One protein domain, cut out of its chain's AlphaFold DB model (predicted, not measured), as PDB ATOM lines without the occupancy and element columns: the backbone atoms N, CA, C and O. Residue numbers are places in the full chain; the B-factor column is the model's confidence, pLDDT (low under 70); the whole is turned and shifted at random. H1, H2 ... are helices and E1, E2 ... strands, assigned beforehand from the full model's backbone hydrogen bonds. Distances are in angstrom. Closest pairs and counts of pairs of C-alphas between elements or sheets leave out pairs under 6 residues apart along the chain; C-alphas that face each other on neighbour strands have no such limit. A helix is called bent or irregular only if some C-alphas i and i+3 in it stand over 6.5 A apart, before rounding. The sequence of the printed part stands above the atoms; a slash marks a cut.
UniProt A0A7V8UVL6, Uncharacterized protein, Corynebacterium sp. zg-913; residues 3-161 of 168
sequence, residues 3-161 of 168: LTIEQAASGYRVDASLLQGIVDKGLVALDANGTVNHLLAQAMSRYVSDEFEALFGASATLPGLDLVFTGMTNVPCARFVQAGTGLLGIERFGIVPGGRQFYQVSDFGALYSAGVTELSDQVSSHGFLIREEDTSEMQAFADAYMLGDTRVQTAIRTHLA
ATOM      1  N   LEU A   3      71.674 138.988  99.002       93.06
ATOM      2  CA  LEU A   3      71.552 139.302  97.580       93.06
ATOM      3  C   LEU A   3      70.380 138.529  96.975       93.06
ATOM      4  O   LEU A   3      70.193 137.355  97.284       93.06
ATOM      5  N   THR A   4      69.624 139.176  96.094       96.56
ATOM      6  CA  THR A   4      68.750 138.482  95.131       96.56
ATOM      7  C   THR A   4      69.594 137.722  94.104       96.56
ATOM      8  O   THR A   4      70.794 137.990  93.954       96.56
ATOM      9  N   ILE A   5      68.977 136.797  93.366       96.56
ATOM     10  CA  ILE A   5      69.660 136.050  92.303       96.56
ATOM     11  C   ILE A   5      70.174 136.991  91.211       96.56
ATOM     12  O   ILE A   5      71.303 136.842  90.752       96.56
ATOM     13  N   GLU A   6      69.416 138.026  90.862       96.75
ATOM     14  CA  GLU A   6      69.798 139.028  89.869       96.75
ATOM     15  C   GLU A   6      71.013 139.843  90.328       96.75
ATOM     16  O   GLU A   6      71.940 140.092  89.554       96.75
ATOM     17  N   GLN A   7      71.044 140.233  91.606       97.06
ATOM     18  CA  GLN A   7      72.193 140.933  92.185       97.06
ATOM     19  C   GLN A   7      73.433 140.037  92.238       97.06
ATOM     20  O   GLN A   7      74.532 140.507  91.942       97.06
ATOM     21  N   ALA A   8      73.269 138.758  92.589       95.38
ATOM     22  CA  ALA A   8      74.352 137.781  92.582       95.38
ATOM     23  C   ALA A   8      74.906 137.570  91.164       95.38
ATOM     24  O   ALA A   8      76.108 137.714  90.946       95.38
ATOM     25  N   ALA A   9      74.028 137.314  90.195       96.00
ATOM     26  CA  ALA A   9      74.362 137.136  88.786       96.00
ATOM     27  C   ALA A   9      75.140 138.339  88.238       96.00
ATOM     28  O   ALA A   9      76.242 138.194  87.707       96.00
ATOM     29  N   SER A  10      74.621 139.552  88.457       96.12
ATOM     30  CA  SER A  10      75.289 140.781  88.026       96.12
ATOM     31  C   SER A  10      76.624 141.007  88.741       96.12
ATOM     32  O   SER A  10      77.586 141.439  88.105       96.12
ATOM     33  N   GLY A  11      76.692 140.756  90.051       94.88
ATOM     34  CA  GLY A  11      77.886 140.999  90.862       94.88
ATOM     35  C   GLY A  11      79.037 140.048  90.535       94.88
ATOM     36  O   GLY A  11      80.190 140.474  90.479       94.88
ATOM     37  N   TYR A  12      78.720 138.779  90.268       94.19
ATOM     38  CA  TYR A  12      79.699 137.738  89.948       94.19
ATOM     39  C   TYR A  12      79.854 137.476  88.447       94.19
ATOM     40  O   TYR A  12      80.688 136.659  88.066       94.19
ATOM     41  N   ARG A  13      79.126 138.214  87.596       94.56
ATOM     42  CA  ARG A  13      79.152 138.100  86.126       94.56
ATOM     43  C   ARG A  13      78.817 136.687  85.639       94.56
ATOM     44  O   ARG A  13      79.502 136.142  84.780       94.56
ATOM     45  N   VAL A  14      77.754 136.124  86.199       94.69
ATOM     46  CA  VAL A  14      77.224 134.798  85.863       94.69
ATOM     47  C   VAL A  14      75.806 134.944  85.322       94.69
ATOM     48  O   VAL A  14      75.108 135.899  85.661       94.69
ATOM     49  N   ASP A  15      75.382 134.018  84.467       95.62
ATOM     50  CA  ASP A  15      74.009 133.970  83.968       95.62
ATOM     51  C   ASP A  15      73.021 133.720  85.122       95.62
ATOM     52  O   ASP A  15      73.140 132.749  85.875       95.62
ATOM     53  N   ALA A  16      72.026 134.598  85.256       96.00
ATOM     54  CA  ALA A  16      71.001 134.488  86.286       96.00
ATOM     55  C   ALA A  16      70.186 133.193  86.169       96.00
ATOM     56  O   ALA A  16      69.784 132.647  87.191       96.00
ATOM     57  N   SER A  17      69.984 132.666  84.959       96.19
ATOM     58  CA  SER A  17      69.252 131.414  84.739       96.19
ATOM     59  C   SER A  17      69.982 130.195  85.307       96.19
ATOM     60  O   SER A  17      69.336 129.288  85.828       96.19
ATOM     61  N   LEU A  18      71.321 130.192  85.293       94.94
ATOM     62  CA  LEU A  18      72.118 129.130  85.914       94.94
ATOM     63  C   LEU A  18      71.981 129.166  87.435       94.94
ATOM     64  O   LEU A  18      71.769 128.129  88.061       94.94
ATOM     65  N   LEU A  19      72.048 130.364  88.025       95.00
ATOM     66  CA  LEU A  19      71.858 130.544  89.464       95.00
ATOM     67  C   LEU A  19      70.423 130.211  89.891       95.00
ATOM     68  O   LEU A  19      70.231 129.557  90.913       95.00
ATOM     69  N   GLN A  20      69.427 130.601  89.095       95.00
ATOM     70  CA  GLN A  20      68.031 130.246  89.336       95.00
ATOM     71  C   GLN A  20      67.823 128.731  89.246       95.00
ATOM     72  O   GLN A  20      67.168 128.151  90.104       95.00
ATOM     73  N   GLY A  21      68.474 128.059  88.291       93.81
ATOM     74  CA  GLY A  21      68.422 126.604  88.165       93.81
ATOM     75  C   GLY A  21      68.945 125.850  89.395       93.81
ATOM     76  O   GLY A  21      68.509 124.729  89.646       93.81
ATOM     77  N   ILE A  22      69.849 126.440  90.186       91.50
ATOM     78  CA  ILE A  22      70.287 125.878  91.476       91.50
ATOM     79  C   ILE A  22      69.139 125.918  92.496       91.50
ATOM     80  O   ILE A  22      68.886 124.928  93.184       91.50
ATOM     81  N   VAL A  23      68.442 127.054  92.574       92.06
ATOM     82  CA  VAL A  23      67.299 127.262  93.475       92.06
ATOM     83  C   VAL A  23      66.140 126.350  93.086       92.06
ATOM     84  O   VAL A  23      65.582 125.665  93.939       92.06
ATOM     85  N   ASP A  24      65.827 126.262  91.794       92.56
ATOM     86  CA  ASP A  24      64.726 125.444  91.275       92.56
ATOM     87  C   ASP A  24      64.945 123.942  91.529       92.56
ATOM     88  O   ASP A  24      63.991 123.189  91.720       92.56
ATOM     89  N   LYS A  25      66.209 123.500  91.577       88.19
ATOM     90  CA  LYS A  25      66.596 122.129  91.953       88.19
ATOM     91  C   LYS A  25      66.571 121.880  93.466       88.19
ATOM     92  O   LYS A  25      66.852 120.762  93.890       88.19
ATOM     93  N   GLY A  26      66.275 122.895  94.277       86.25
ATOM     94  CA  GLY A  26      66.264 122.803  95.737       86.25
ATOM     95  C   GLY A  26      67.654 122.687  96.365       86.25
ATOM     96  O   GLY A  26      67.761 122.295  97.522       86.25
ATOM     97  N   LEU A  27      68.720 123.017  95.625       85.44
ATOM     98  CA  LEU A  27      70.093 122.963  96.140       85.44
ATOM     99  C   LEU A  27      70.414 124.150  97.059       85.44
ATOM    100  O   LEU A  27      71.332 124.057  97.864       85.44
ATOM    101  N   VAL A  28      69.668 125.252  96.928       88.56
ATOM    102  CA  VAL A  28      69.725 126.438  97.795       88.56
ATOM    103  C   VAL A  28      68.311 126.896  98.103       88.56
ATOM    104  O   VAL A  28      67.482 127.000  97.199       88.56
ATOM    105  N   ALA A  29      68.057 127.230  99.365       88.31
ATOM    106  CA  ALA A  29      66.836 127.896  99.785       88.31
ATOM    107  C   ALA A  29      67.025 129.420  99.796       88.31
ATOM    108  O   ALA A  29      68.023 129.941 100.295       88.31
ATOM    109  N   LEU A  30      66.039 130.142  99.263       90.75
ATOM    110  CA  LEU A  30      65.939 131.588  99.448       90.75
ATOM    111  C   LEU A  30      65.272 131.893 100.793       90.75
ATOM    112  O   LEU A  30      64.405 131.143 101.249       90.75
ATOM    113  N   ASP A  31      65.629 133.021 101.402       89.12
ATOM    114  CA  ASP A  31      64.909 133.519 102.570       89.12
ATOM    115  C   ASP A  31      63.518 134.077 102.203       89.12
ATOM    116  O   ASP A  31      63.118 134.133 101.038       89.12
ATOM    117  N   ALA A  32      62.769 134.538 103.209       88.88
ATOM    118  CA  ALA A  32      61.424 135.088 103.022       88.88
ATOM    119  C   ALA A  32      61.364 136.312 102.083       88.88
ATOM    120  O   ALA A  32      60.284 136.662 101.610       88.88
ATOM    121  N   ASN A  33      62.502 136.958 101.810       91.50
ATOM    122  CA  ASN A  33      62.609 138.098 100.902       91.50
ATOM    123  C   ASN A  33      63.136 137.695  99.514       91.50
ATOM    124  O   ASN A  33      63.407 138.572  98.695       91.50
ATOM    125  N   GLY A  34      63.311 136.398  99.244       92.31
ATOM    126  CA  GLY A  34      63.868 135.916  97.983       92.31
ATOM    127  C   GLY A  34      65.375 136.157  97.858       92.31
ATOM    128  O   GLY A  34      65.873 136.368  96.755       92.31
ATOM    129  N   THR A  35      66.108 136.183  98.975       93.69
ATOM    130  CA  THR A  35      67.544 136.494  98.988       93.69
ATOM    131  C   THR A  35      68.392 135.386  99.606       93.69
ATOM    132  O   THR A  35      67.912 134.568 100.388       93.69
ATOM    133  N   VAL A  36      69.682 135.380  99.264       90.88
ATOM    134  CA  VAL A  36      70.697 134.451  99.782       90.88
ATOM    135  C   VAL A  36      71.854 135.199 100.429       90.88
ATOM    136  O   VAL A  36      72.114 136.372 100.141       90.88
ATOM    137  N   ASN A  37      72.600 134.516 101.298       87.19
ATOM    138  CA  ASN A  37      73.851 135.044 101.833       87.19
ATOM    139  C   ASN A  37      74.852 135.336 100.698       87.19
ATOM    140  O   ASN A  37      75.029 134.511  99.810       87.19
ATOM    141  N   HIS A  38      75.575 136.462 100.747       87.06
ATOM    142  CA  HIS A  38      76.592 136.779  99.732       87.06
ATOM    143  C   HIS A  38      77.680 135.699  99.542       87.06
ATOM    144  O   HIS A  38      78.147 135.517  98.424       87.06
ATOM    145  N   LEU A  39      78.092 134.976 100.594       85.25
ATOM    146  CA  LEU A  39      79.073 133.891 100.462       85.25
ATOM    147  C   LEU A  39      78.460 132.678  99.769       85.25
ATOM    148  O   LEU A  39      79.135 132.034  98.974       85.25
ATOM    149  N   LEU A  40      77.175 132.416 100.013       87.44
ATOM    150  CA  LEU A  40      76.448 131.382  99.288       87.44
ATOM    151  C   LEU A  40      76.253 131.786  97.824       87.44
ATOM    152  O   LEU A  40      76.525 130.986  96.943       87.44
ATOM    153  N   ALA A  41      75.914 133.046  97.545       91.06
ATOM    154  CA  ALA A  41      75.853 133.580  96.185       91.06
ATOM    155  C   ALA A  41      77.195 133.450  95.439       91.06
ATOM    156  O   ALA A  41      77.224 133.072  94.269       91.06
ATOM    157  N   GLN A  42      78.313 133.719  96.119       90.50
ATOM    158  CA  GLN A  42      79.654 133.502  95.574       90.50
ATOM    159  C   GLN A  42      79.949 132.014  95.330       90.50
ATOM    160  O   GLN A  42      80.559 131.663  94.320       90.50
ATOM    161  N   ALA A  43      79.545 131.135  96.247       89.94
ATOM    162  CA  ALA A  43      79.700 129.697  96.071       89.94
ATOM    163  C   ALA A  43      78.888 129.204  94.867       89.94
ATOM    164  O   ALA A  43      79.435 128.510  94.016       89.94
ATOM    165  N   MET A  44      77.633 129.642  94.739       93.19
ATOM    166  CA  MET A  44      76.766 129.350  93.597       93.19
ATOM    167  C   MET A  44      77.401 129.796  92.279       93.19
ATOM    168  O   MET A  44      77.420 129.026  91.324       93.19
ATOM    169  N   SER A  45      77.974 131.006  92.225       94.12
ATOM    170  CA  SER A  45      78.615 131.515  91.006       94.12
ATOM    171  C   SER A  45      79.827 130.682  90.585       94.12
ATOM    172  O   SER A  45      80.110 130.560  89.399       94.12
ATOM    173  N   ARG A  46      80.561 130.124  91.553       92.44
ATOM    174  CA  ARG A  46      81.701 129.235  91.292       92.44
ATOM    175  C   ARG A  46      81.238 127.839  90.901       92.44
ATOM    176  O   ARG A  46      81.791 127.275  89.970       92.44
ATOM    177  N   TYR A  47      80.214 127.317  91.564       92.69
ATOM    178  CA  TYR A  47      79.653 125.996  91.297       92.69
ATOM    179  C   TYR A  47      79.195 125.825  89.845       92.69
ATOM    180  O   TYR A  47      79.446 124.793  89.240       92.69
ATOM    181  N   VAL A  48      78.572 126.854  89.262       92.50
ATOM    182  CA  VAL A  48      78.094 126.815  87.866       92.50
ATOM    183  C   VAL A  48      79.155 127.193  86.832       92.50
ATOM    184  O   VAL A  48      78.822 127.408  85.671       92.50
ATOM    185  N   SER A  49      80.415 127.347  87.240       92.81
ATOM    186  CA  SER A  49      81.495 127.678  86.312       92.81
ATOM    187  C   SER A  49      82.058 126.427  85.642       92.81
ATOM    188  O   SER A  49      82.222 125.392  86.287       92.81
ATOM    189  N   ASP A  50      82.459 126.562  84.377       92.00
ATOM    190  CA  ASP A  50      83.149 125.499  83.631       92.00
ATOM    191  C   ASP A  50      84.415 125.014  84.361       92.00
ATOM    192  O   ASP A  50      84.777 123.841  84.297       92.00
ATOM    193  N   GLU A  51      85.097 125.913  85.083       91.75
ATOM    194  CA  GLU A  51      86.279 125.567  85.876       91.75
ATOM    195  C   GLU A  51      85.931 124.608  87.021       91.75
ATOM    196  O   GLU A  51      86.673 123.660  87.275       91.75
ATOM    197  N   PHE A  52      84.802 124.821  87.698       91.62
ATOM    198  CA  PHE A  52      84.356 123.923  88.758       91.62
ATOM    199  C   PHE A  52      84.010 122.540  88.203       91.62
ATOM    200  O   PHE A  52      84.473 121.535  88.744       91.62
ATOM    201  N   GLU A  53      83.270 122.481  87.094       90.75
ATOM    202  CA  GLU A  53      82.953 121.213  86.430       90.75
ATOM    203  C   GLU A  53      84.229 120.471  86.001       90.75
ATOM    204  O   GLU A  53      84.351 119.269  86.234       90.75
ATOM    205  N   ALA A  54      85.221 121.183  85.461       90.62
ATOM    206  CA  ALA A  54      86.497 120.592  85.064       90.62
ATOM    207  C   ALA A  54      87.320 120.050  86.249       90.62
ATOM    208  O   ALA A  54      88.035 119.060  86.092       90.62
ATOM    209  N   LEU A  55      87.252 120.697  87.417       89.38
ATOM    210  CA  LEU A  55      88.028 120.312  88.600       89.38
ATOM    211  C   LEU A  55      87.382 119.183  89.406       89.38
ATOM    212  O   LEU A  55      88.096 118.317  89.908       89.38
ATOM    213  N   PHE A  56      86.059 119.207  89.560       87.38
ATOM    214  CA  PHE A  56      85.350 118.354  90.520       87.38
ATOM    215  C   PHE A  56      84.341 117.397  89.873       87.38
ATOM    216  O   PHE A  56      83.889 116.446  90.520       87.38
ATOM    217  N   GLY A  57      83.994 117.622  88.603       85.56
ATOM    218  CA  GLY A  57      82.987 116.851  87.883       85.56
ATOM    219  C   GLY A  57      81.599 116.912  88.527       85.56
ATOM    220  O   GLY A  57      81.302 117.755  89.369       85.56
ATOM    221  N   ALA A  58      80.740 115.967  88.143       76.94
ATOM    222  CA  ALA A  58      79.364 115.879  88.641       76.94
ATOM    223  C   ALA A  58      79.244 115.302  90.066       76.94
ATOM    224  O   ALA A  58      78.148 115.271  90.620       76.94
ATOM    225  N   SER A  59      80.341 114.799  90.642       69.81
ATOM    226  CA  SER A  59      80.345 114.161  91.964       69.81
ATOM    227  C   SER A  59      80.330 115.149  93.124       69.81
ATOM    228  O   SER A  59      79.875 114.781  94.199       69.81
ATOM    229  N   ALA A  60      80.829 116.373  92.928       77.31
ATOM    230  CA  ALA A  60      80.802 117.384  93.975       77.31
ATOM    231  C   ALA A  60      79.467 118.131  93.978       77.31
ATOM    232  O   ALA A  60      78.972 118.592  92.945       77.31
ATOM    233  N   THR A  61      78.903 118.293  95.165       80.81
ATOM    234  CA  THR A  61      77.675 119.049  95.381       80.81
ATOM    235  C   THR A  61      77.985 120.485  95.778       80.81
ATOM    236  O   THR A  61      79.087 120.826  96.211       80.81
ATOM    237  N   LEU A  62      76.985 121.352  95.653       80.50
ATOM    238  CA  LEU A  62      77.046 122.708  96.185       80.50
ATOM    239  C   LEU A  62      77.202 122.679  97.729       80.50
ATOM    240  O   LEU A  62      76.718 121.733  98.356       80.50
ATOM    241  N   PRO A  63      77.824 123.694  98.375       62.66
ATOM    242  CA  PRO A  63      78.183 123.628  99.789       62.66
ATOM    243  C   PRO A  63      77.005 123.527 100.751       62.66
ATOM    244  O   PRO A  63      77.222 123.128 101.886       62.66
ATOM    245  N   GLY A  64      75.779 123.853 100.343       69.19
ATOM    246  CA  GLY A  64      74.590 123.517 101.121       69.19
ATOM    247  C   GLY A  64      73.332 124.280 100.727       69.19
ATOM    248  O   GLY A  64      73.389 125.237  99.957       69.19
ATOM    249  N   LEU A  65      72.216 123.846 101.318       79.31
ATOM    250  CA  LEU A  65      70.889 124.455 101.240       79.31
ATOM    251  C   LEU A  65      70.900 125.897 101.768       79.31
ATOM    252  O   LEU A  65      70.221 126.757 101.211       79.31
ATOM    253  N   ASP A  66      71.673 126.156 102.827       82.25
ATOM    254  CA  ASP A  66      71.908 127.495 103.372       82.25
ATOM    255  C   ASP A  66      73.297 127.598 104.035       82.25
ATOM    256  O   ASP A  66      73.919 126.594 104.394       82.25
ATOM    257  N   LEU A  67      73.779 128.830 104.209       84.25
ATOM    258  CA  LEU A  67      75.000 129.174 104.931       84.25
ATOM    259  C   LEU A  67      74.709 130.275 105.955       84.25
ATOM    260  O   LEU A  67      74.502 131.445 105.608       84.25
ATOM    261  N   VAL A  68      74.796 129.906 107.232       86.12
ATOM    262  CA  VAL A  68      74.548 130.807 108.362       86.12
ATOM    263  C   VAL A  68      75.786 131.004 109.222       86.12
ATOM    264  O   VAL A  68      76.656 130.140 109.303       86.12
ATOM    265  N   PHE A  69      75.866 132.155 109.882       86.12
ATOM    266  CA  PHE A  69      76.922 132.465 110.842       86.12
ATOM    267  C   PHE A  69      76.334 132.532 112.238       86.12
ATOM    268  O   PHE A  69      75.133 132.729 112.408       86.12
ATOM    269  N   THR A  70      77.180 132.392 113.250       85.75
ATOM    270  CA  THR A  70      76.769 132.598 114.641       85.75
ATOM    271  C   THR A  70      77.381 133.863 115.223       85.75
ATOM    272  O   THR A  70      78.517 134.225 114.895       85.75
ATOM    273  N   GLY A  71      76.604 134.541 116.072       83.31
ATOM    274  CA  GLY A  71      77.073 135.641 116.917       83.31
ATOM    275  C   GLY A  71      77.728 135.172 118.220       83.31
ATOM    276  O   GLY A  71      78.334 135.977 118.924       83.31
ATOM    277  N   MET A  72      77.646 133.876 118.531       85.25
ATOM    278  CA  MET A  72      78.201 133.314 119.755       85.25
ATOM    279  C   MET A  72      79.727 133.371 119.751       85.25
ATOM    280  O   MET A  72      80.389 133.042 118.768       85.25
ATOM    281  N   THR A  73      80.299 133.715 120.902       80.31
ATOM    282  CA  THR A  73      81.749 133.669 121.129       80.31
ATOM    283  C   THR A  73      82.240 132.270 121.504       80.31
ATOM    284  O   THR A  73      83.360 131.908 121.155       80.31
ATOM    285  N   ASN A  74      81.397 131.467 122.164       83.19
ATOM    286  CA  ASN A  74      81.711 130.112 122.626       83.19
ATOM    287  C   ASN A  74      80.865 129.071 121.882       83.19
ATOM    288  O   ASN A  74      79.872 128.563 122.402       83.19
ATOM    289  N   VAL A  75      81.256 128.771 120.646       83.12
ATOM    290  CA  VAL A  75      80.572 127.791 119.795       83.12
ATOM    291  C   VAL A  75      80.932 126.366 120.243       83.12
ATOM    292  O   VAL A  75      82.112 126.079 120.459       83.12
ATOM    293  N   PRO A  76      79.966 125.435 120.380       83.06
ATOM    294  CA  PRO A  76      80.236 124.056 120.786       83.06
ATOM    295  C   PRO A  76      80.797 123.213 119.622       83.06
ATOM    296  O   PRO A  76      80.216 122.201 119.238       83.06
ATOM    297  N   CYS A  77      81.944 123.614 119.063       80.44
ATOM    298  CA  CYS A  77      82.519 123.063 117.829       80.44
ATOM    299  C   CYS A  77      82.708 121.540 117.842       80.44
ATOM    300  O   CYS A  77      82.559 120.898 116.811       80.44
ATOM    301  N   ALA A  78      82.985 120.947 119.009       80.06
ATOM    302  CA  ALA A  78      83.161 119.500 119.165       80.06
ATOM    303  C   ALA A  78      81.899 118.670 118.847       80.06
ATOM    304  O   ALA A  78      81.978 117.447 118.787       80.06
ATOM    305  N   ARG A  79      80.738 119.316 118.683       81.75
ATOM    306  CA  ARG A  79      79.465 118.667 118.336       81.75
ATOM    307  C   ARG A  79      79.185 118.634 116.838       81.75
ATOM    308  O   ARG A  79      78.162 118.089 116.442       81.75
ATOM    309  N   PHE A  80      80.055 119.231 116.029       81.00
ATOM    310  CA  PHE A  80      79.845 119.369 114.599       81.00
ATOM    311  C   PHE A  80      80.985 118.746 113.808       81.00
ATOM    312  O   PHE A  80      82.141 118.744 114.235       81.00
ATOM    313  N   VAL A  81      80.649 118.274 112.612       75.12
ATOM    314  CA  VAL A  81      81.632 117.802 111.644       75.12
ATOM    315  C   VAL A  81      82.180 119.003 110.889       75.12
ATOM    316  O   VAL A  81      81.431 119.857 110.412       75.12
ATOM    317  N   GLN A  82      83.502 119.105 110.806       75.31
ATOM    318  CA  GLN A  82      84.136 120.174 110.047       75.31
ATOM    319  C   GLN A  82      83.859 119.974 108.551       75.31
ATOM    320  O   GLN A  82      83.974 118.863 108.031       75.31
ATOM    321  N   ALA A  83      83.502 121.049 107.847       65.69
ATOM    322  CA  ALA A  83      83.379 121.048 106.393       65.69
ATOM    323  C   ALA A  83      84.788 121.017 105.769       65.69
ATOM    324  O   ALA A  83      85.346 122.045 105.387       65.69
ATOM    325  N   GLY A  84      85.388 119.824 105.781       56.91
ATOM    326  CA  GLY A  84      86.680 119.493 105.192       56.91
ATOM    327  C   GLY A  84      87.853 119.337 106.167       56.91
ATOM    328  O   GLY A  84      87.925 119.970 107.222       56.91
ATOM    329  N   THR A  85      88.799 118.471 105.788       42.59
ATOM    330  CA  THR A  85      90.010 118.053 106.522       42.59
ATOM    331  C   THR A  85      91.084 119.142 106.557       42.59
ATOM    332  O   THR A  85      92.177 118.985 106.026       42.59
ATOM    333  N   GLY A  86      90.783 120.281 107.175       45.47
ATOM    334  CA  GLY A  86      91.678 121.433 107.173       45.47
ATOM    335  C   GLY A  86      91.707 122.096 105.800       45.47
ATOM    336  O   GLY A  86      91.884 121.463 104.768       45.47
ATOM    337  N   LEU A  87      91.567 123.412 105.751       45.62
ATOM    338  CA  LEU A  87      91.641 124.151 104.488       45.62
ATOM    339  C   LEU A  87      93.117 124.331 104.031       45.62
ATOM    340  O   LEU A  87      93.555 125.424 103.695       45.62
ATOM    341  N   LEU A  88      93.863 123.211 104.050       45.22
ATOM    342  CA  LEU A  88      95.293 122.944 103.818       45.22
ATOM    343  C   LEU A  88      96.258 123.440 104.913       45.22
ATOM    344  O   LEU A  88      96.846 124.513 104.819       45.22
ATOM    345  N   GLY A  89      96.489 122.611 105.936       31.05
ATOM    346  CA  GLY A  89      97.608 122.770 106.868       31.05
ATOM    347  C   GLY A  89      97.677 121.647 107.902       31.05
ATOM    348  O   GLY A  89      96.677 121.337 108.541       31.05
ATOM    349  N   ILE A  90      98.864 121.065 108.086       36.41
ATOM    350  CA  ILE A  90      99.131 120.003 109.074       36.41
ATOM    351  C   ILE A  90      99.189 120.555 110.518       36.41
ATOM    352  O   ILE A  90      99.197 119.771 111.458       36.41
ATOM    353  N   GLU A  91      99.171 121.887 110.713       30.75
ATOM    354  CA  GLU A  91      99.042 122.557 112.018       30.75
ATOM    355  C   GLU A  91      98.302 123.925 111.987       30.75
ATOM    356  O   GLU A  91      98.342 124.682 111.014       30.75
ATOM    357  N   ARG A  92      97.641 124.200 113.128       31.08
ATOM    358  CA  ARG A  92      97.015 125.397 113.754       31.08
ATOM    359  C   ARG A  92      96.322 126.542 112.995       31.08
ATOM    360  O   ARG A  92      95.543 127.213 113.664       31.08
ATOM    361  N   PHE A  93      96.471 126.782 111.692       31.62
ATOM    362  CA  PHE A  93      95.751 127.904 111.039       31.62
ATOM    363  C   PHE A  93      95.294 127.595 109.603       31.62
ATOM    364  O   PHE A  93      95.666 128.295 108.663       31.62
ATOM    365  N   GLY A  94      94.473 126.547 109.441       31.73
ATOM    366  CA  GLY A  94      93.863 126.152 108.162       31.73
ATOM    367  C   GLY A  94      93.253 127.342 107.413       31.73
ATOM    368  O   GLY A  94      92.527 128.149 107.998       31.73
ATOM    369  N   ILE A  95      93.607 127.494 106.137       35.69
ATOM    370  CA  ILE A  95      93.394 128.740 105.399       35.69
ATOM    371  C   ILE A  95      91.949 128.818 104.938       35.69
ATOM    372  O   ILE A  95      91.569 128.390 103.859       35.69
ATOM    373  N   VAL A  96      91.138 129.444 105.767       43.97
ATOM    374  CA  VAL A  96      89.855 130.007 105.358       43.97
ATOM    375  C   VAL A  96      90.103 131.488 105.132       43.97
ATOM    376  O   VAL A  96      90.934 132.048 105.854       43.97
ATOM    377  N   PRO A  97      89.435 132.167 104.186       41.69
ATOM    378  CA  PRO A  97      89.525 133.620 104.091       41.69
ATOM    379  C   PRO A  97      89.276 134.258 105.468       41.69
ATOM    380  O   PRO A  97      88.153 134.269 105.971       41.69
ATOM    381  N   GLY A  98      90.347 134.740 106.107       51.03
ATOM    382  CA  GLY A  98      90.325 135.333 107.446       51.03
ATOM    383  C   GLY A  98      90.330 134.376 108.654       51.03
ATOM    384  O   GLY A  98      90.005 134.838 109.741       51.03
ATOM    385  N   GLY A  99      90.672 133.086 108.509       57.72
ATOM    386  CA  GLY A  99      90.792 132.140 109.639       57.72
ATOM    387  C   GLY A  99      89.463 131.617 110.207       57.72
ATOM    388  O   GLY A  99      89.398 131.224 111.369       57.72
ATOM    389  N   ARG A 100      88.394 131.652 109.405       71.31
ATOM    390  CA  ARG A 100      87.047 131.184 109.780       71.31
ATOM    391  C   ARG A 100      86.975 129.653 109.825       71.31
ATOM    392  O   ARG A 100      87.817 128.989 109.252       71.31
ATOM    393  N   GLN A 101      85.983 129.069 110.478       76.50
ATOM    394  CA  GLN A 101      85.765 127.622 110.506       76.50
ATOM    395  C   GLN A 101      84.352 127.324 110.014       76.50
ATOM    396  O   GLN A 101      83.394 127.934 110.486       76.50
ATOM    397  N   PHE A 102      84.237 126.420 109.042       80.31
ATOM    398  CA  PHE A 102      82.952 125.970 108.519       80.31
ATOM    399  C   PHE A 102      82.642 124.565 109.024       80.31
ATOM    400  O   PHE A 102      83.517 123.696 109.048       80.31
ATOM    401  N   TYR A 103      81.391 124.357 109.408       82.25
ATOM    402  CA  TYR A 103      80.876 123.089 109.911       82.25
ATOM    403  C   TYR A 103      79.667 122.647 109.098       82.25
ATOM    404  O   TYR A 103      78.918 123.490 108.611       82.25
ATOM    405  N   GLN A 104      79.470 121.340 108.972       82.56
ATOM    406  CA  GLN A 104      78.296 120.751 108.334       82.56
ATOM    407  C   GLN A 104      77.221 120.460 109.379       82.56
ATOM    408  O   GLN A 104      77.530 120.000 110.482       82.56
ATOM    409  N   VAL A 105      75.963 120.725 109.027       83.75
ATOM    410  CA  VAL A 105      74.791 120.417 109.851       83.75
ATOM    411  C   VAL A 105      73.635 120.007 108.939       83.75
ATOM    412  O   VAL A 105      73.399 120.669 107.936       83.75
ATOM    413  N   SER A 106      72.885 118.962 109.302       82.75
ATOM    414  CA  SER A 106      71.764 118.446 108.497       82.75
ATOM    415  C   SER A 106      70.648 119.465 108.272       82.75
ATOM    416  O   SER A 106      70.079 119.554 107.187       82.75
ATOM    417  N   ASP A 107      70.325 120.233 109.312       86.31
ATOM    418  CA  ASP A 107      69.215 121.176 109.341       86.31
ATOM    419  C   ASP A 107      69.362 122.177 110.504       86.31
ATOM    420  O   ASP A 107      70.207 122.047 111.395       86.31
ATOM    421  N   PHE A 108      68.496 123.192 110.526       87.62
ATOM    422  CA  PHE A 108      68.462 124.181 111.604       87.62
ATOM    423  C   PHE A 108      68.135 123.575 112.980       87.62
ATOM    424  O   PHE A 108      68.624 124.064 113.996       87.62
ATOM    425  N   GLY A 109      67.335 122.511 113.047       89.19
ATOM    426  CA  GLY A 109      66.987 121.846 114.304       89.19
ATOM    427  C   GLY A 109      68.196 121.186 114.966       89.19
ATOM    428  O   GLY A 109      68.387 121.325 116.178       89.19
ATOM    429  N   ALA A 110      69.051 120.532 114.180       87.06
ATOM    430  CA  ALA A 110      70.317 119.968 114.637       87.06
ATOM    431  C   ALA A 110      71.275 121.061 115.146       87.06
ATOM    432  O   ALA A 110      71.903 120.891 116.195       87.06
ATOM    433  N   LEU A 111      71.314 122.217 114.474       88.50
ATOM    434  CA  LEU A 111      72.099 123.383 114.889       88.50
ATOM    435  C   LEU A 111      71.686 123.882 116.287       88.50
ATOM    436  O   LEU A 111      72.521 123.999 117.190       88.50
ATOM    437  N   TYR A 112      70.384 124.113 116.492       90.50
ATOM    438  CA  TYR A 112      69.847 124.557 117.782       90.50
ATOM    439  C   TYR A 112      70.031 123.502 118.878       90.50
ATOM    440  O   TYR A 112      70.425 123.834 119.996       90.50
ATOM    441  N   SER A 113      69.818 122.223 118.556       89.56
ATOM    442  CA  SER A 113      69.986 121.104 119.498       89.56
ATOM    443  C   SER A 113      71.435 120.944 119.964       89.56
ATOM    444  O   SER A 113      71.696 120.577 121.112       89.56
ATOM    445  N   ALA A 114      72.398 121.273 119.101       86.56
ATOM    446  CA  ALA A 114      73.809 121.298 119.457       86.56
ATOM    447  C   ALA A 114      74.178 122.476 120.380       86.56
ATOM    448  O   ALA A 114      75.238 122.427 121.008       86.56
ATOM    449  N   GLY A 115      73.293 123.463 120.552       88.19
ATOM    450  CA  GLY A 115      73.457 124.595 121.464       88.19
ATOM    451  C   GLY A 115      73.824 125.909 120.778       88.19
ATOM    452  O   GLY A 115      74.215 126.848 121.465       88.19
ATOM    453  N   VAL A 116      73.717 125.991 119.448       89.56
ATOM    454  CA  VAL A 116      73.898 127.248 118.711       89.56
ATOM    455  C   VAL A 116      72.561 127.975 118.658       89.56
ATOM    456  O   VAL A 116      71.692 127.623 117.871       89.56
ATOM    457  N   THR A 117      72.378 128.973 119.520       86.50
ATOM    458  CA  THR A 117      71.091 129.671 119.690       86.50
ATOM    459  C   THR A 117      71.045 131.050 119.042       86.50
ATOM    460  O   THR A 117      69.962 131.599 118.857       86.50
ATOM    461  N   GLU A 118      72.199 131.614 118.680       86.62
ATOM    462  CA  GLU A 118      72.297 132.950 118.088       86.62
ATOM    463  C   GLU A 118      72.881 132.872 116.681       86.62
ATOM    464  O   GLU A 118      74.078 132.614 116.498       86.62
ATOM    465  N   LEU A 119      72.030 133.123 115.686       86.50
ATOM    466  CA  LEU A 119      72.437 133.255 114.292       86.50
ATOM    467  C   LEU A 119      72.660 134.721 113.941       86.50
ATOM    468  O   LEU A 119      72.029 135.623 114.485       86.50
ATOM    469  N   SER A 120      73.584 134.940 113.019       82.19
ATOM    470  CA  SER A 120      73.979 136.245 112.531       82.19
ATOM    471  C   SER A 120      74.025 136.232 111.011       82.19
ATOM    472  O   SER A 120      74.551 135.313 110.384       82.19
ATOM    473  N   ASP A 121      73.533 137.317 110.425       71.31
ATOM    474  CA  ASP A 121      73.677 137.603 108.998       71.31
ATOM    475  C   ASP A 121      75.019 138.282 108.680       71.31
ATOM    476  O   ASP A 121      75.365 138.521 107.513       71.31
ATOM    477  N   GLN A 122      75.773 138.632 109.726       75.69
ATOM    478  CA  GLN A 122      77.133 139.122 109.610       75.69
ATOM    479  C   GLN A 122      78.116 137.963 109.636       75.69
ATOM    480  O   GLN A 122      78.007 137.032 110.431       75.69
ATOM    481  N   VAL A 123      79.118 138.068 108.773       73.81
ATOM    482  CA  VAL A 123      80.204 137.098 108.700       73.81
ATOM    483  C   VAL A 123      80.973 137.093 110.019       73.81
ATOM    484  O   VAL A 123      81.429 138.144 110.467       73.81
ATOM    485  N   SER A 124      81.156 135.911 110.605       76.50
ATOM    486  CA  SER A 124      81.915 135.712 111.841       76.50
ATOM    487  C   SER A 124      83.028 134.673 111.660       76.50
ATOM    488  O   SER A 124      83.328 134.245 110.541       76.50
ATOM    489  N   SER A 125      83.690 134.303 112.756       76.81
ATOM    490  CA  SER A 125      84.720 133.263 112.771       76.81
ATOM    491  C   SER A 125      84.166 131.854 112.558       76.81
ATOM    492  O   SER A 125      84.944 130.982 112.193       76.81
ATOM    493  N   HIS A 126      82.860 131.621 112.733       81.62
ATOM    494  CA  HIS A 126      82.247 130.296 112.595       81.62
ATOM    495  C   HIS A 126      81.014 130.366 111.686       81.62
ATOM    496  O   HIS A 126      80.105 131.166 111.923       81.62
ATOM    497  N   GLY A 127      80.988 129.524 110.654       84.31
ATOM    498  CA  GLY A 127      79.860 129.364 109.738       84.31
ATOM    499  C   GLY A 127      79.365 127.920 109.696       84.31
ATOM    500  O   GLY A 127      80.128 126.987 109.942       84.31
ATOM    501  N   PHE A 128      78.094 127.739 109.360       85.19
ATOM    502  CA  PHE A 128      77.436 126.441 109.277       85.19
ATOM    503  C   PHE A 128      76.802 126.265 107.903       85.19
ATOM    504  O   PHE A 128      75.997 127.096 107.479       85.19
ATOM    505  N   LEU A 129      77.184 125.185 107.229       85.25
ATOM    506  CA  LEU A 129      76.610 124.714 105.980       85.25
ATOM    507  C   LEU A 129      75.454 123.774 106.308       85.25
ATOM    508  O   LEU A 129      75.669 122.720 106.909       85.25
ATOM    509  N   ILE A 130      74.243 124.172 105.930       84.56
ATOM    510  CA  ILE A 130      73.037 123.373 106.141       84.56
ATOM    511  C   ILE A 130      72.878 122.420 104.956       84.56
ATOM    512  O   ILE A 130      72.575 122.873 103.856       84.56
ATOM    513  N   ARG A 131      73.136 121.123 105.145       78.12
ATOM    514  CA  ARG A 131      73.128 120.102 104.082       78.12
ATOM    515  C   ARG A 131      73.154 118.680 104.628       78.12
ATOM    516  O   ARG A 131      73.537 118.465 105.773       78.12
ATOM    517  N   GLU A 132      72.859 117.709 103.766       74.00
ATOM    518  CA  GLU A 132      73.182 116.307 104.036       74.00
ATOM    519  C   GLU A 132      74.693 116.136 104.259       74.00
ATOM    520  O   GLU A 132      75.516 116.754 103.577       74.00
ATOM    521  N   GLU A 133      75.055 115.347 105.269       71.88
ATOM    522  CA  GLU A 133      76.445 115.177 105.672       71.88
ATOM    523  C   GLU A 133      77.225 114.410 104.597       71.88
ATOM    524  O   GLU A 133      76.928 113.254 104.301       71.88
ATOM    525  N   ASP A 134      78.255 115.052 104.047       74.25
ATOM    526  CA  ASP A 134      79.215 114.431 103.136       74.25
ATOM    527  C   ASP A 134      80.625 114.738 103.638       74.25
ATOM    528  O   ASP A 134      81.077 115.889 103.661       74.25
ATOM    529  N   THR A 135      81.310 113.691 104.089       73.06
ATOM    530  CA  THR A 135      82.662 113.758 104.650       73.06
ATOM    531  C   THR A 135      83.734 113.320 103.655       73.06
ATOM    532  O   THR A 135      84.861 113.030 104.062       73.06
ATOM    533  N   SER A 136      83.400 113.206 102.368       76.12
ATOM    534  CA  SER A 136      84.367 112.850 101.339       76.12
ATOM    535  C   SER A 136      85.417 113.948 101.164       76.12
ATOM    536  O   SER A 136      85.154 115.148 101.277       76.12
ATOM    537  N   GLU A 137      86.644 113.529 100.863       76.50
ATOM    538  CA  GLU A 137      87.754 114.449 100.607       76.50
ATOM    539  C   GLU A 137      87.488 115.331  99.374       76.50
ATOM    540  O   GLU A 137      87.804 116.520  99.372       76.50
ATOM    541  N   MET A 138      86.839 114.780  98.344       81.81
ATOM    542  CA  MET A 138      86.475 115.546  97.151       81.81
ATOM    543  C   MET A 138      85.500 116.678  97.488       81.81
ATOM    544  O   MET A 138      85.708 117.816  97.065       81.81
ATOM    545  N   GLN A 139      84.479 116.397  98.302       82.25
ATOM    546  CA  GLN A 139      83.536 117.423  98.729       82.25
ATOM    547  C   GLN A 139      84.209 118.476  99.615       82.25
ATOM    548  O   GLN A 139      83.949 119.669  99.463       82.25
ATOM    549  N   ALA A 140      85.145 118.065 100.475       78.19
ATOM    550  CA  ALA A 140      85.954 118.992 101.259       78.19
ATOM    551  C   ALA A 140      86.729 119.987 100.375       78.19
ATOM    552  O   ALA A 140      86.742 121.187 100.659       78.19
ATOM    553  N   PHE A 141      87.350 119.519  99.285       80.06
ATOM    554  CA  PHE A 141      88.026 120.399  98.329       80.06
ATOM    555  C   PHE A 141      87.053 121.286  97.547       80.06
ATOM    556  O   PHE A 141      87.364 122.449  97.287       80.06
ATOM    557  N   ALA A 142      85.873 120.778  97.199       85.38
ATOM    558  CA  ALA A 142      84.853 121.559  96.511       85.38
ATOM    559  C   ALA A 142      84.342 122.715  97.393       85.38
ATOM    560  O   ALA A 142      84.343 123.873  96.962       85.38
ATOM    561  N   ASP A 143      84.001 122.435  98.654       82.31
ATOM    562  CA  ASP A 143      83.573 123.438  99.639       82.31
ATOM    563  C   ASP A 143      84.656 124.507  99.842       82.31
ATOM    564  O   ASP A 143      84.389 125.715  99.811       82.31
ATOM    565  N   ALA A 144      85.905 124.059  99.972       80.44
ATOM    566  CA  ALA A 144      87.076 124.909 100.093       80.44
ATOM    567  C   ALA A 144      87.268 125.842  98.894       80.44
ATOM    568  O   ALA A 144      87.542 127.032  99.060       80.44
ATOM    569  N   TYR A 145      87.113 125.320  97.680       85.50
ATOM    570  CA  TYR A 145      87.238 126.096  96.453       85.50
ATOM    571  C   TYR A 145      86.104 127.125  96.331       85.50
ATOM    572  O   TYR A 145      86.341 128.299  96.023       85.50
ATOM    573  N   MET A 146      84.872 126.721  96.642       87.38
ATOM    574  CA  MET A 146      83.683 127.563  96.516       87.38
ATOM    575  C   MET A 146      83.598 128.668  97.571       87.38
ATOM    576  O   MET A 146      83.161 129.767  97.241       87.38
ATOM    577  N   LEU A 147      84.077 128.438  98.794       82.38
ATOM    578  CA  LEU A 147      84.027 129.423  99.888       82.38
ATOM    579  C   LEU A 147      85.365 130.142 100.126       82.38
ATOM    580  O   LEU A 147      85.409 131.174 100.798       82.38
ATOM    581  N   GLY A 148      86.460 129.607  99.584       78.81
ATOM    582  CA  GLY A 148      87.820 130.092  99.803       78.81
ATOM    583  C   GLY A 148      88.168 131.385  99.063       78.81
ATOM    584  O   GLY A 148      87.455 131.841  98.165       78.81
ATOM    585  N   ASP A 149      89.302 131.984  99.424       77.94
ATOM    586  CA  ASP A 149      89.907 133.045  98.616       77.94
ATOM    587  C   ASP A 149      90.748 132.469  97.460       77.94
ATOM    588  O   ASP A 149      90.891 131.256  97.286       77.94
ATOM    589  N   THR A 150      91.344 133.355  96.665       80.56
ATOM    590  CA  THR A 150      92.186 132.983  95.522       80.56
ATOM    591  C   THR A 150      93.389 132.117  95.909       80.56
ATOM    592  O   THR A 150      93.840 131.310  95.094       80.56
ATOM    593  N   ARG A 151      93.934 132.247  97.127       78.38
ATOM    594  CA  ARG A 151      95.073 131.430  97.579       78.38
ATOM    595  C   ARG A 151      94.631 129.992  97.798       78.38
ATOM    596  O   ARG A 151      95.283 129.088  97.284       78.38
ATOM    597  N   VAL A 152      93.497 129.801  98.472       78.62
ATOM    598  CA  VAL A 152      92.879 128.481  98.677       78.62
ATOM    599  C   VAL A 152      92.573 127.825  97.332       78.62
ATOM    600  O   VAL A 152      93.004 126.704  97.078       78.62
ATOM    601  N   GLN A 153      91.934 128.561  96.418       83.31
ATOM    602  CA  GLN A 153      91.635 128.059  95.074       83.31
ATOM    603  C   GLN A 153      92.893 127.657  94.303       83.31
ATOM    604  O   GLN A 153      92.884 126.670  93.575       83.31
ATOM    605  N   THR A 154      93.976 128.430  94.423       83.25
ATOM    606  CA  THR A 154      95.250 128.111  93.761       83.25
ATOM    607  C   THR A 154      95.848 126.831  94.331       83.25
ATOM    608  O   THR A 154      96.255 125.961  93.569       83.25
ATOM    609  N   ALA A 155      95.853 126.686  95.656       81.38
ATOM    610  CA  ALA A 155      96.392 125.505  96.314       81.38
ATOM    611  C   ALA A 155      95.614 124.229  95.945       81.38
ATOM    612  O   ALA A 155      96.233 123.211  95.641       81.38
ATOM    613  N   ILE A 156      94.280 124.301  95.881       83.81
ATOM    614  CA  ILE A 156      93.430 123.176  95.457       83.81
ATOM    615  C   ILE A 156      93.701 122.805  94.002       83.81
ATOM    616  O   ILE A 156      93.922 121.635  93.707       83.81
ATOM    617  N   ARG A 157      93.772 123.792  93.100       85.75
ATOM    618  CA  ARG A 157      94.129 123.554  91.693       85.75
ATOM    619  C   ARG A 157      95.464 122.829  91.566       85.75
ATOM    620  O   ARG A 157      95.562 121.846  90.841       85.75
ATOM    621  N   THR A 158      96.486 123.294  92.284       82.75
ATOM    622  CA  THR A 158      97.808 122.655  92.282       82.75
ATOM    623  C   THR A 158      97.745 121.228  92.818       82.75
ATOM    624  O   THR A 158      98.342 120.332  92.225       82.75
ATOM    625  N   HIS A 159      97.008 121.007  93.907       83.12
ATOM    626  CA  HIS A 159      96.867 119.688  94.510       83.12
ATOM    627  C   HIS A 159      96.176 118.697  93.562       83.12
ATOM    628  O   HIS A 159      96.751 117.655  93.246       83.12
ATOM    629  N   LEU A 160      95.005 119.055  93.028       82.81
ATOM    630  CA  LEU A 160      94.242 118.192  92.122       82.81
ATOM    631  C   LEU A 160      95.002 117.913  90.817       82.81
ATOM    632  O   LEU A 160      95.047 116.772  90.368       82.81
ATOM    633  N   ALA A 161      95.693 118.909  90.256       81.62
ATOM    634  CA  ALA A 161      96.542 118.702  89.081       81.62
ATOM    635  C   ALA A 161      97.696 117.717  89.351       81.62
ATOM    636  O   ALA A 161      98.034 116.901  88.493       81.62
TER     637      ALA A 161
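This is residues 3 to 161 of the 168 residues of an uncharacterized protein of Corynebacterium sp. zg-913 (UniProt A0A7V8UVL6). Six helices, H1 to H4, H6 and H7, make one half of this domain, and a small sheet of three strands with the short helix H5 and long loops makes the other. In the helical half H3 sits between H1 and the hairpin of H6 and H7, and the first residues of H3 reach E1 of the sheet. The 159 printed residues have seven named helices and three named strands, along the chain H1 H2 H3 H4 E1 E2 H5 E3 H6 H7; the class is mostly helix. The sheet is mixed, in the order E1, E3, E2. The whole is compact, with a radius of gyration of the C-alphas of 15.0 A and spans of 40 by 39 by 25 A.

In the sheet, the inner strand E3, residues 126 to 130, is antiparallel to E1, residues 66 to 70, with N 128 and O 68 2.8 A apart. E3 is parallel to E2, residues 101 to 105, with N 129 and O 103 2.8 A apart. E2, H5, residues 108 to 113, and E3 form a strand-helix-strand unit, two parallel neighbour strands with a helix between, and its crossover is right-handed. H5 only grazes the sheet with residues 108 to 111. H3, residues 38 to 47, only grazes it with residues 38 to 41; the closest C-alphas of H3 and E1, Leu 40 and Leu 67, are 6.2 A apart. H3 is the hub, touching three helices. It touches H6, residues 137 to 147, at a steep tilt of 55 degrees, opposite ways, closest at C-alphas Ala 43 and Met 146, 4.5 A. It touches H1, residues 5 to 12, about perpendicular at 74 degrees, closest at C-alphas Ala 8 and Ala 41, 5.7 A. It only just touches H2, residues 16 to 24, with 3 pairs of C-alphas within 8 A, the closest those of Leu 19 and Met 44, 6.5 A. H7, residues 150 to 161, forms a helical hairpin with H6 at a shallow tilt of 29 degrees; its residues 152 to 156 alone touch H6, closest at C-alphas Tyr 145 and Gln 153, 5.0 A. H4, residues 50 to 59, is close to but not clearly touching H6, with C-alphas Phe 56 and Ala 142 6.8 A apart. In H1, H2, H3, H5, H6 and H7 every O i to N i+4 pair is within hydrogen-bond range; in H4, 4 of 6 are.

E1 is 13.3 A long, E3 13.2 A and E2 13.1 A; H7 is 16.3 A and H6 15.4 A. H1 begins at C-alpha 5, (69.660, 136.050, 92.303), and H7 ends at C-alpha 161, (96.542, 118.702, 89.081). H4 is irregular: C-alphas 55 and 58 are 9.7 A apart.

The two C-alphas farthest apart, those of Asn 33 and Ile 90, are 41.6 A apart. The printed part has no cut. The links H2 to H3, E1 to E2 and H5 to E3 are long. The mean pLDDT of the printed part is 80.8; residues 59, 63 to 64 and 83 to 99 are under 70.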